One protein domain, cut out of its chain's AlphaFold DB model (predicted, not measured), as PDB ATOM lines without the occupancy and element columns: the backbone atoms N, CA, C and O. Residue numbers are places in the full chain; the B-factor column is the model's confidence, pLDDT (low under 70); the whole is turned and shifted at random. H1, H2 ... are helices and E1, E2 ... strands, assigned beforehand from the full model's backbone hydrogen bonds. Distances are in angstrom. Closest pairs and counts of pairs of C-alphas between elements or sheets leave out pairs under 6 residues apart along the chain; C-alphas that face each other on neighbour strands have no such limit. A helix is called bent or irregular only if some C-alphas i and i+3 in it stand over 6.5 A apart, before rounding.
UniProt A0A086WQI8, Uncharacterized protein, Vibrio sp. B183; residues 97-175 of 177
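This is residues 97 to 175 of the 177 residues of an uncharacterized protein of Vibrio sp. B183 (UniProt A0A086WQI8). A twisted sheet of four strands, a meander in which each strand is the antiparallel neighbour of the one before, has the long helix H2 laid along one of its faces, which makes two layers. A shorter helix, H1, only grazes the sheet and stays apart from H2. The printed part has 79 residues with two named helices and then four named strands, in the order H1, H2, E1, E2, E3, E4; across the sheet the order is E1, E2, E3, E4, all antiparallel. The class is mixed, helices and strands. The whole is compact and rounded, with a radius of gyration of the C-alphas of 12.1 A and spans of 32 by 28 by 22 A.

In the sheet, E1 is residues 130 to 134, 12.7 A from first to last C-alpha. E2, residues 145 to 151, is the longest strand at 19.4 A. E3 is residues 159 to 162, 9.9 A, and E4 is residues 172 to 174, 6.8 A, ending at C-alpha 174 at (191.862, 255.662, 299.353). H2, residues 112 to 126, measures 22.1 A and begins at C-alpha 112 at (197.522, 262.712, 292.379). H1, residues 97 to 105, measures 12.4 A and begins at C-alpha 97 at (193.551, 273.427, 301.932).

E1 and E4 are the edge strands, and they are apart. The hairpin E1 and E2 has directions at 148 degrees, with N 132 and O 148 within hydrogen-bond range at 2.9 A. In the hairpin E2 and E3, at 172 degrees, N 147 and O 160 are 2.8 A apart. In the hairpin E3 and E4, at 139 degrees, N 161 and O 172 are 3.0 A apart. From edge to edge the strands' lines turn by 77 degrees. H2 is on the sheet at a height of 8.9 A, over E2 and E3 and only just over E4, on which 3 of its C-alphas fall. It runs along the strands, at 26 degrees to E2 on the local plane. Its closest C-alphas to E4 are those of Ala 114 and Ser 172, 4.7 A. H2 is irregular, but only just: C-alphas 116 and 119 are 6.7 A apart. H1 only grazes the sheet with residues 98 to 103; its closest C-alphas to E1 are those of Leu 99 and Leu 131, 7.8 A. In H1 every O i to N i+4 pair is within hydrogen-bond range, in H2 6 of 11.

The two C-alphas farthest apart are those of Glu 127 and His 165, 33.5 A. The printed part has no cut and no long link; the link from H2 to E1 is tight. The mean pLDDT of the printed part is 87.2, and residues 137 to 138, 140 and 165 to 168 are under 70.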
ATOM      1  N   ALA A  97     192.465 272.454 301.996       93.56
ATOM      2  CA  ALA A  97     193.551 273.427 301.932       93.56
ATOM      3  C   ALA A  97     194.438 273.381 303.186       93.56
ATOM      4  O   ALA A  97     195.661 273.312 303.050       93.56
ATOM      5  N   GLU A  98     193.834 273.354 304.378       92.50
ATOM      6  CA  GLU A  98     194.542 273.164 305.652       92.50
ATOM      7  C   GLU A  98     195.297 271.836 305.663       92.50
ATOM      8  O   GLU A  98     196.492 271.816 305.946       92.50
ATOM      9  N   LEU A  99     194.640 270.750 305.243       92.94
ATOM     10  CA  LEU A  99     195.258 269.429 305.138       92.94
ATOM     11  C   LEU A  99     196.507 269.449 304.251       92.94
ATOM     12  O   LEU A  99     197.571 268.970 304.636       92.94
ATOM     13  N   PHE A 100     196.407 270.013 303.047       94.00
ATOM     14  CA  PHE A 100     197.547 270.074 302.137       94.00
ATOM     15  C   PHE A 100     198.628 271.034 302.624       94.00
ATOM     16  O   PHE A 100     199.797 270.818 302.316       94.00
ATOM     17  N   SER A 101     198.263 272.094 303.342       90.38
ATOM     18  CA  SER A 101     199.234 272.970 303.994       90.38
ATOM     19  C   SER A 101     200.030 272.189 305.038       90.38
ATOM     20  O   SER A 101     201.252 272.150 304.949       90.38
ATOM     21  N   HIS A 102     199.336 271.475 305.928       88.00
ATOM     22  CA  HIS A 102     199.932 270.620 306.951       88.00
ATOM     23  C   HIS A 102     200.915 269.603 306.350       88.00
ATOM     24  O   HIS A 102     202.081 269.572 306.715       88.00
ATOM     25  N   TYR A 103     200.522 268.829 305.336       87.31
ATOM     26  CA  TYR A 103     201.464 267.865 304.749       87.31
ATOM     27  C   TYR A 103     202.664 268.516 304.052       87.31
ATOM     28  O   TYR A 103     203.752 267.945 304.052       87.31
ATOM     29  N   ARG A 104     202.519 269.724 303.496       86.06
ATOM     30  CA  ARG A 104     203.662 270.449 302.926       86.06
ATOM     31  C   ARG A 104     204.633 270.941 303.996       86.06
ATOM     32  O   ARG A 104     205.829 270.914 303.731       86.06
ATOM     33  N   THR A 105     204.161 271.366 305.173       79.38
ATOM     34  CA  THR A 105     205.066 271.749 306.276       79.38
ATOM     35  C   THR A 105     205.854 270.552 306.804       79.38
ATOM     36  O   THR A 105     206.963 270.730 307.301       79.38
ATOM     37  N   LEU A 106     205.323 269.343 306.618       76.56
ATOM     38  CA  LEU A 106     205.995 268.071 306.886       76.56
ATOM     39  C   LEU A 106     206.876 267.572 305.723       76.56
ATOM     40  O   LEU A 106     207.338 266.436 305.755       76.56
ATOM     41  N   ASN A 107     207.085 268.377 304.672       76.50
ATOM     42  CA  ASN A 107     207.804 267.989 303.449       76.50
ATOM     43  C   ASN A 107     207.222 266.760 302.720       76.50
ATOM     44  O   ASN A 107     207.896 266.096 301.930       76.50
ATOM     45  N   ILE A 108     205.932 266.484 302.913       84.44
ATOM     46  CA  ILE A 108     205.228 265.387 302.254       84.44
ATOM     47  C   ILE A 108     204.595 265.892 300.957       84.44
ATOM     48  O   ILE A 108     203.803 266.837 300.919       84.44
ATOM     49  N   LEU A 109     204.925 265.217 299.855       88.81
ATOM     50  CA  LEU A 109     204.354 265.527 298.549       88.81
ATOM     51  C   LEU A 109     202.878 265.120 298.491       88.81
ATOM     52  O   LEU A 109     202.511 263.998 298.840       88.81
ATOM     53  N   ILE A 110     202.041 265.999 297.941       93.31
ATOM     54  CA  ILE A 110     200.632 265.694 297.678       93.31
ATOM     55  C   ILE A 110     200.524 264.870 296.389       93.31
ATOM     56  O   ILE A 110     200.855 265.354 295.302       93.31
ATOM     57  N   GLY A 111     200.078 263.621 296.506       93.25
ATOM     58  CA  GLY A 111     199.883 262.692 295.396       93.25
ATOM     59  C   GLY A 111     198.642 262.996 294.554       93.25
ATOM     60  O   GLY A 111     197.726 263.703 294.975       93.25
ATOM     61  N   GLU A 112     198.596 262.437 293.345       93.06
ATOM     62  CA  GLU A 112     197.522 262.712 292.379       93.06
ATOM     63  C   GLU A 112     196.147 262.229 292.857       93.06
ATOM     64  O   GLU A 112     195.147 262.907 292.633       93.06
ATOM     65  N   THR A 113     196.082 261.107 293.581       93.94
ATOM     66  CA  THR A 113     194.818 260.617 294.152       93.94
ATOM     67  C   THR A 113     194.271 261.573 295.211       93.94
ATOM     68  O   THR A 113     193.077 261.854 295.205       93.94
ATOM     69  N   ALA A 114     195.134 262.144 296.059       94.62
ATOM     70  CA  ALA A 114     194.735 263.158 297.030       94.62
ATOM     71  C   ALA A 114     194.240 264.440 296.339       94.62
ATOM     72  O   ALA A 114     193.196 264.970 296.711       94.62
ATOM     73  N   LYS A 115     194.930 264.907 295.288       95.44
ATOM     74  CA  LYS A 115     194.487 266.072 294.498       95.44
ATOM     75  C   LYS A 115     193.133 265.836 293.825       95.44
ATOM     76  O   LYS A 115     192.286 266.724 293.829       95.44
ATOM     77  N   ALA A 116     192.916 264.651 293.258       94.56
ATOM     78  CA  ALA A 116     191.656 264.300 292.608       94.56
ATOM     79  C   ALA A 116     190.492 264.186 293.609       94.56
ATOM     80  O   ALA A 116     189.359 264.540 293.277       94.56
ATOM     81  N   ALA A 117     190.777 263.750 294.840       94.44
ATOM     82  CA  ALA A 117     189.789 263.567 295.898       94.44
ATOM     83  C   ALA A 117     189.141 264.871 296.383       94.44
ATOM     84  O   ALA A 117     188.059 264.815 296.957       94.44
ATOM     85  N   VAL A 118     189.739 266.042 296.118       94.38
ATOM     86  CA  VAL A 118     189.211 267.356 296.547       94.38
ATOM     87  C   VAL A 118     187.725 267.502 296.204       94.38
ATOM     88  O   VAL A 118     186.932 267.873 297.062       94.38
ATOM     89  N   LYS A 119     187.323 267.144 294.977       92.75
ATOM     90  CA  LYS A 119     185.927 267.265 294.518       92.75
ATOM     91  C   LYS A 119     184.958 266.333 295.249       92.75
ATOM     92  O   LYS A 119     183.776 266.640 295.325       92.75
ATOM     93  N   GLN A 120     185.450 265.198 295.734       94.00
ATOM     94  CA  GLN A 120     184.662 264.224 296.485       94.00
ATOM     95  C   GLN A 120     184.584 264.591 297.972       94.00
ATOM     96  O   GLN A 120     183.560 264.363 298.604       94.00
ATOM     97  N   VAL A 121     185.665 265.137 298.529       95.31
ATOM     98  CA  VAL A 121     185.785 265.414 299.965       95.31
ATOM     99  C   VAL A 121     185.185 266.766 300.337       95.31
ATOM    100  O   VAL A 121     184.603 266.877 301.409       95.31
ATOM    101  N   GLN A 122     185.278 267.778 299.466       93.88
ATOM    102  CA  GLN A 122     184.774 269.120 299.768       93.88
ATOM    103  C   GLN A 122     183.289 269.134 300.181       93.88
ATOM    104  O   GLN A 122     183.007 269.726 301.216       93.88
ATOM    105  N   PRO A 123     182.364 268.420 299.502       95.19
ATOM    106  CA  PRO A 123     180.967 268.359 299.939       95.19
ATOM    107  C   PRO A 123     180.790 267.794 301.354       95.19
ATOM    108  O   PRO A 123     179.984 268.307 302.116       95.19
ATOM    109  N   LEU A 124     181.580 266.782 301.738       95.88
ATOM    110  CA  LEU A 124     181.525 266.214 303.090       95.88
ATOM    111  C   LEU A 124     181.948 267.252 304.135       95.88
ATOM    112  O   LEU A 124     181.323 267.362 305.183       95.88
ATOM    113  N   LEU A 125     183.007 268.016 303.851       95.06
ATOM    114  CA  LEU A 125     183.482 269.085 304.736       95.06
ATOM    115  C   LEU A 125     182.464 270.230 304.828       95.06
ATOM    116  O   LEU A 125     182.224 270.742 305.917       95.06
ATOM    117  N   ASP A 126     181.815 270.577 303.715       94.44
ATOM    118  CA  ASP A 126     180.742 271.579 303.678       94.44
ATOM    119  C   ASP A 126     179.510 271.128 304.497       94.44
ATOM    120  O   ASP A 126     178.811 271.958 305.080       94.44
ATOM    121  N   GLU A 127     179.272 269.815 304.599       95.19
ATOM    122  CA  GLU A 127     178.263 269.193 305.474       95.19
ATOM    123  C   GLU A 127     178.696 269.097 306.952       95.19
ATOM    124  O   GLU A 127     177.936 268.614 307.794       95.19
ATOM    125  N   GLY A 128     179.894 269.577 307.294       94.56
ATOM    126  CA  GLY A 128     180.423 269.588 308.658       94.56
ATOM    127  C   GLY A 128     181.312 268.395 309.003       94.56
ATOM    128  O   GLY A 128     181.557 268.141 310.185       94.56
ATOM    129  N   ALA A 129     181.801 267.647 308.008       96.44
ATOM    130  CA  ALA A 129     182.840 266.662 308.258       96.44
ATOM    131  C   ALA A 129     184.137 267.338 308.720       96.44
ATOM    132  O   ALA A 129     184.467 268.452 308.317       96.44
ATOM    133  N   VAL A 130     184.909 266.613 309.521       95.44
ATOM    134  CA  VAL A 130     186.216 267.046 310.011       95.44
ATOM    135  C   VAL A 130     187.295 266.046 309.633       95.44
ATOM    136  O   VAL A 130     187.047 264.842 309.526       95.44
ATOM    137  N   LEU A 131     188.514 266.540 309.453       93.75
ATOM    138  CA  LEU A 131     189.692 265.725 309.204       93.75
ATOM    139  C   LEU A 131     190.423 265.509 310.524       93.75
ATOM    140  O   LEU A 131     190.944 266.462 311.104       93.75
ATOM    141  N   ARG A 132     190.468 264.262 310.999       90.69
ATOM    142  CA  ARG A 132     191.165 263.910 312.243       90.69
ATOM    143  C   ARG A 132     192.425 263.093 311.986       90.69
ATOM    144  O   ARG A 132     192.337 262.128 311.224       90.69
ATOM    145  N   PRO A 133     193.551 263.437 312.633       88.12
ATOM    146  CA  PRO A 133     194.779 262.657 312.579       88.12
ATOM    147  C   PRO A 133     194.573 261.177 312.890       88.12
ATOM    148  O   PRO A 133     193.756 260.814 313.736       88.12
ATOM    149  N   PHE A 134     195.369 260.331 312.243       84.88
ATOM    150  CA  PHE A 134     195.630 258.971 312.697       84.88
ATOM    151  C   PHE A 134     197.099 258.606 312.427       84.88
ATOM    152  O   PHE A 134     197.689 259.140 311.480       84.88
ATOM    153  N   PRO A 135     197.686 257.673 313.188       80.25
ATOM    154  CA  PRO A 135     197.062 256.890 314.260       80.25
ATOM    155  C   PRO A 135     196.768 257.708 315.531       80.25
ATOM    156  O   PRO A 135     197.206 258.857 315.640       80.25
ATOM    157  N   ALA A 136     195.965 257.167 316.455       74.25
ATOM    158  CA  ALA A 136     195.674 257.861 317.712       74.25
ATOM    159  C   ALA A 136     196.948 257.970 318.580       74.25
ATOM    160  O   ALA A 136     197.919 257.241 318.352       74.25
ATOM    161  N   PRO A 137     196.994 258.865 319.585       66.94
ATOM    162  CA  PRO A 137     198.180 258.996 320.426       66.94
ATOM    163  C   PRO A 137     198.582 257.658 321.073       66.94
ATOM    164  O   PRO A 137     197.778 257.030 321.757       66.94
ATOM    165  N   GLY A 138     199.832 257.236 320.855       62.44
ATOM    166  CA  GLY A 138     200.378 255.977 321.380       62.44
ATOM    167  C   GLY A 138     200.120 254.735 320.517       62.44
ATOM    168  O   GLY A 138     200.545 253.645 320.896       62.44
ATOM    169  N   GLU A 139     199.461 254.874 319.367       70.38
ATOM    170  CA  GLU A 139     199.251 253.776 318.425       70.38
ATOM    171  C   GLU A 139     200.342 253.745 317.343       70.38
ATOM    172  O   GLU A 139     200.623 254.751 316.693       70.38
ATOM    173  N   ASP A 140     200.915 252.564 317.095       66.38
ATOM    174  CA  ASP A 140     201.738 252.300 315.911       66.38
ATOM    175  C   ASP A 140     200.854 251.709 314.805       66.38
ATOM    176  O   ASP A 140     200.017 250.836 315.047       66.38
ATOM    177  N   HIS A 141     201.008 252.211 313.585       74.38
ATOM    178  CA  HIS A 141     200.294 251.755 312.392       74.38
ATOM    179  C   HIS A 141     201.272 251.352 311.280       74.38
ATOM    180  O   HIS A 141     201.031 251.616 310.101       74.38
ATOM    181  N   ASN A 142     202.388 250.707 311.645       74.19
ATOM    182  CA  ASN A 142     203.419 250.228 310.715       74.19
ATOM    183  C   ASN A 142     203.922 251.342 309.782       74.19
ATOM    184  O   ASN A 142     204.100 251.145 308.578       74.19
ATOM    185  N   GLY A 143     204.080 252.548 310.322       74.88
ATOM    186  CA  GLY A 143     204.514 253.706 309.547       74.88
ATOM    187  C   GLY A 143     203.454 254.362 308.656       74.88
ATOM    188  O   GLY A 143     203.788 255.247 307.865       74.88
ATOM    189  N   ILE A 144     202.186 253.959 308.763       83.75
ATOM    190  CA  ILE A 144     201.074 254.605 308.063       83.75
ATOM    191  C   ILE A 144     200.453 255.657 308.971       83.75
ATOM    192  O   ILE A 144     199.998 255.357 310.070       83.75
ATOM    193  N   PHE A 145     200.356 256.879 308.468       87.19
ATOM    194  CA  PHE A 145     199.722 257.992 309.169       87.19
ATOM    195  C   PHE A 145     198.928 258.844 308.188       87.19
ATOM    196  O   PHE A 145     199.100 258.745 306.969       87.19
ATOM    197  N   GLY A 146     198.014 259.669 308.682       90.12
ATOM    198  CA  GLY A 146     197.041 260.287 307.802       90.12
ATOM    199  C   GLY A 146     195.980 261.113 308.509       90.12
ATOM    200  O   GLY A 146     196.121 261.471 309.672       90.12
ATOM    201  N   HIS A 147     194.892 261.374 307.787       93.12
ATOM    202  CA  HIS A 147     193.672 261.937 308.346       93.12
ATOM    203  C   HIS A 147     192.446 261.129 307.914       93.12
ATOM    204  O   HIS A 147     192.210 260.907 306.719       93.12
ATOM    205  N   HIS A 148     191.645 260.721 308.895       93.56
ATOM    206  CA  HIS A 148     190.288 260.235 308.685       93.56
ATOM    207  C   HIS A 148     189.355 261.397 308.365       93.56
ATOM    208  O   HIS A 148     189.522 262.486 308.903       93.56
ATOM    209  N   ILE A 149     188.350 261.148 307.527       96.06
ATOM    210  CA  ILE A 149     187.215 262.058 307.351       96.06
ATOM    211  C   ILE A 149     186.107 261.553 308.272       96.06
ATOM    212  O   ILE A 149     185.715 260.389 308.165       96.06
ATOM    213  N   ILE A 150     185.632 262.402 309.177       95.00
ATOM    214  CA  ILE A 150     184.594 262.062 310.150       95.00
ATOM    215  C   ILE A 150     183.391 262.963 309.917       95.00
ATOM    216  O   ILE A 150     183.511 264.174 310.066       95.00
ATOM    217  N   LEU A 151     182.238 262.378 309.596       95.19
ATOM    218  CA  LEU A 151     180.966 263.084 309.436       95.19
ATOM    219  C   LEU A 151     179.959 262.491 310.422       95.19
ATOM    220  O   LEU A 151     179.790 261.277 310.469       95.19
ATOM    221  N   ASN A 152     179.312 263.328 311.237       91.88
ATOM    222  CA  ASN A 152     178.335 262.889 312.249       91.88
ATOM    223  C   ASN A 152     178.856 261.800 313.216       91.88
ATOM    224  O   ASN A 152     178.091 260.980 313.712       91.88
ATOM    225  N   GLY A 153     180.164 261.797 313.493       89.69
ATOM    226  CA  GLY A 153     180.814 260.809 314.362       89.69
ATOM    227  C   GLY A 153     181.177 259.487 313.679       89.69
ATOM    228  O   GLY A 153     181.803 258.643 314.316       89.69
ATOM    229  N   GLU A 154     180.853 259.311 312.397       93.44
ATOM    230  CA  GLU A 154     181.198 258.115 311.630       93.44
ATOM    231  C   GLU A 154     182.432 258.339 310.754       93.44
ATOM    232  O   GLU A 154     182.598 259.384 310.118       93.44
ATOM    233  N   VAL A 155     183.309 257.334 310.712       92.50
ATOM    234  CA  VAL A 155     184.525 257.357 309.896       92.50
ATOM    235  C   VAL A 155     184.179 256.990 308.458       92.50
ATOM    236  O   VAL A 155     183.699 255.892 308.177       92.50
ATOM    237  N   HIS A 156     184.484 257.888 307.528       93.31
ATOM    238  CA  HIS A 156     184.346 257.625 306.102       93.31
ATOM    239  C   HIS A 156     185.322 256.523 305.650       93.31
ATOM    240  O   HIS A 156     186.489 256.489 306.047       93.31
ATOM    241  N   THR A 157     184.865 255.640 304.758       91.12
ATOM    242  CA  THR A 157     185.613 254.450 304.305       91.12
ATOM    243  C   THR A 157     186.963 254.774 303.657       91.12
ATOM    244  O   THR A 157     187.897 253.973 303.701       91.12
ATOM    245  N   GLN A 158     187.071 255.933 303.007       94.38
ATOM    246  CA  GLN A 158     188.317 256.426 302.416       94.38
ATOM    247  C   GLN A 158     188.922 257.525 303.280       94.38
ATOM    248  O   GLN A 158     188.200 258.364 303.817       94.38
ATOM    249  N   ARG A 159     190.253 257.544 303.343       93.94
ATOM    250  CA  ARG A 159     191.041 258.484 304.142       93.94
ATOM    251  C   ARG A 159     192.224 259.021 303.351       93.94
ATOM    252  O   ARG A 159     192.639 258.418 302.355       93.94
ATOM    253  N   PHE A 160     192.774 260.136 303.815       94.06
ATOM    254  CA  PHE A 160     194.076 260.606 303.361       94.06
ATOM    255  C   PHE A 160     195.148 259.891 304.166       94.06
ATOM    256  O   PHE A 160     195.060 259.866 305.389       94.06
ATOM    257  N   ALA A 161     196.138 259.302 303.508       92.06
ATOM    258  CA  ALA A 161     197.220 258.630 304.213       92.06
ATOM    259  C   ALA A 161     198.553 258.759 303.485       92.06
ATOM    260  O   ALA A 161     198.624 258.997 302.278       92.06
ATOM    261  N   VAL A 162     199.611 258.572 304.253       88.94
ATOM    262  CA  VAL A 162     200.983 258.417 303.807       88.94
ATOM    263  C   VAL A 162     201.410 257.036 304.266       88.94
ATOM    264  O   VAL A 162     201.312 256.712 305.444       88.94
ATOM    265  N   CYS A 163     201.854 256.212 303.323       85.44
ATOM    266  CA  CYS A 163     202.458 254.922 303.616       85.44
ATOM    267  C   CYS A 163     203.929 254.996 303.210       85.44
ATOM    268  O   CYS A 163     204.273 255.411 302.100       85.44
ATOM    269  N   THR A 164     204.828 254.625 304.114       70.38
ATOM    270  CA  THR A 164     206.269 254.637 303.838       70.38
ATOM    271  C   THR A 164     206.763 253.380 303.144       70.38
ATOM    272  O   THR A 164     207.903 253.352 302.684       70.38
ATOM    273  N   HIS A 165     205.920 252.355 303.040       69.25
ATOM    274  CA  HIS A 165     206.224 251.100 302.349       69.25
ATOM    275  C   HIS A 165     205.564 251.033 300.960       69.25
ATOM    276  O   HIS A 165     206.055 250.333 300.076       69.25
ATOM    277  N   HIS A 166     204.512 251.829 300.726       56.59
ATOM    278  CA  HIS A 166     203.766 251.895 299.469       56.59
ATOM    279  C   HIS A 166     203.591 253.355 299.001       56.59
ATOM    280  O   HIS A 166     203.204 254.218 299.776       56.59
ATOM    281  N   GLY A 167     203.819 253.655 297.714       53.44
ATOM    282  CA  GLY A 167     203.429 254.955 297.132       53.44
ATOM    283  C   GLY A 167     204.423 256.118 297.289       53.44
ATOM    284  O   GLY A 167     204.020 257.279 297.225       53.44
ATOM    285  N   ASN A 168     205.722 255.836 297.435       66.38
ATOM    286  CA  ASN A 168     206.806 256.836 297.428       66.38
ATOM    287  C   ASN A 168     206.677 257.940 298.498       66.38
ATOM    288  O   ASN A 168     207.041 259.084 298.223       66.38
ATOM    289  N   LYS A 169     206.163 257.623 299.697       76.94
ATOM    290  CA  LYS A 169     206.043 258.578 300.820       76.94
ATOM    291  C   LYS A 169     205.207 259.830 300.484       76.94
ATOM    292  O   LYS A 169     205.466 260.916 300.992       76.94
ATOM    293  N   LYS A 170     204.216 259.699 299.593       89.44
ATOM    294  CA  LYS A 170     203.309 260.792 299.202       89.44
ATOM    295  C   LYS A 170     201.959 260.653 299.891       89.44
ATOM    296  O   LYS A 170     201.456 259.539 300.030       89.44
ATOM    297  N   LEU A 171     201.324 261.781 300.202       92.19
ATOM    298  CA  LEU A 171     199.926 261.797 300.618       92.19
ATOM    299  C   LEU A 171     199.053 261.286 299.472       92.19
ATOM    300  O   LEU A 171     199.052 261.863 298.387       92.19
ATOM    301  N   SER A 172     198.299 260.223 299.703       93.19
ATOM    302  CA  SER A 172     197.344 259.681 298.734       93.19
ATOM    303  C   SER A 172     195.955 259.545 299.389       93.19
ATOM    304  O   SER A 172     195.809 259.727 300.599       93.19
ATOM    305  N   PHE A 173     194.921 259.268 298.597       94.25
ATOM    306  CA  PHE A 173     193.547 259.096 299.082       94.25
ATOM    307  C   PHE A 173     192.990 257.732 298.668       94.25
ATOM    308  O   PHE A 173     193.095 257.352 297.501       94.25
ATOM    309  N   GLY A 174     192.406 256.995 299.614       91.94
ATOM    310  CA  GLY A 174     191.862 255.662 299.353       91.94
ATOM    311  C   GLY A 174     191.558 254.854 300.614       91.94
ATOM    312  O   GLY A 174     191.658 255.358 301.732       91.94
ATOM    313  N   SER A 175     191.181 253.586 300.425       86.81
ATOM    314  CA  SER A 175     190.787 252.653 301.494       86.81
ATOM    315  C   SER A 175     191.815 251.552 301.797       86.81
ATOM    316  O   SER A 175     191.605 250.773 302.721       86.81
TER     317      SER A 175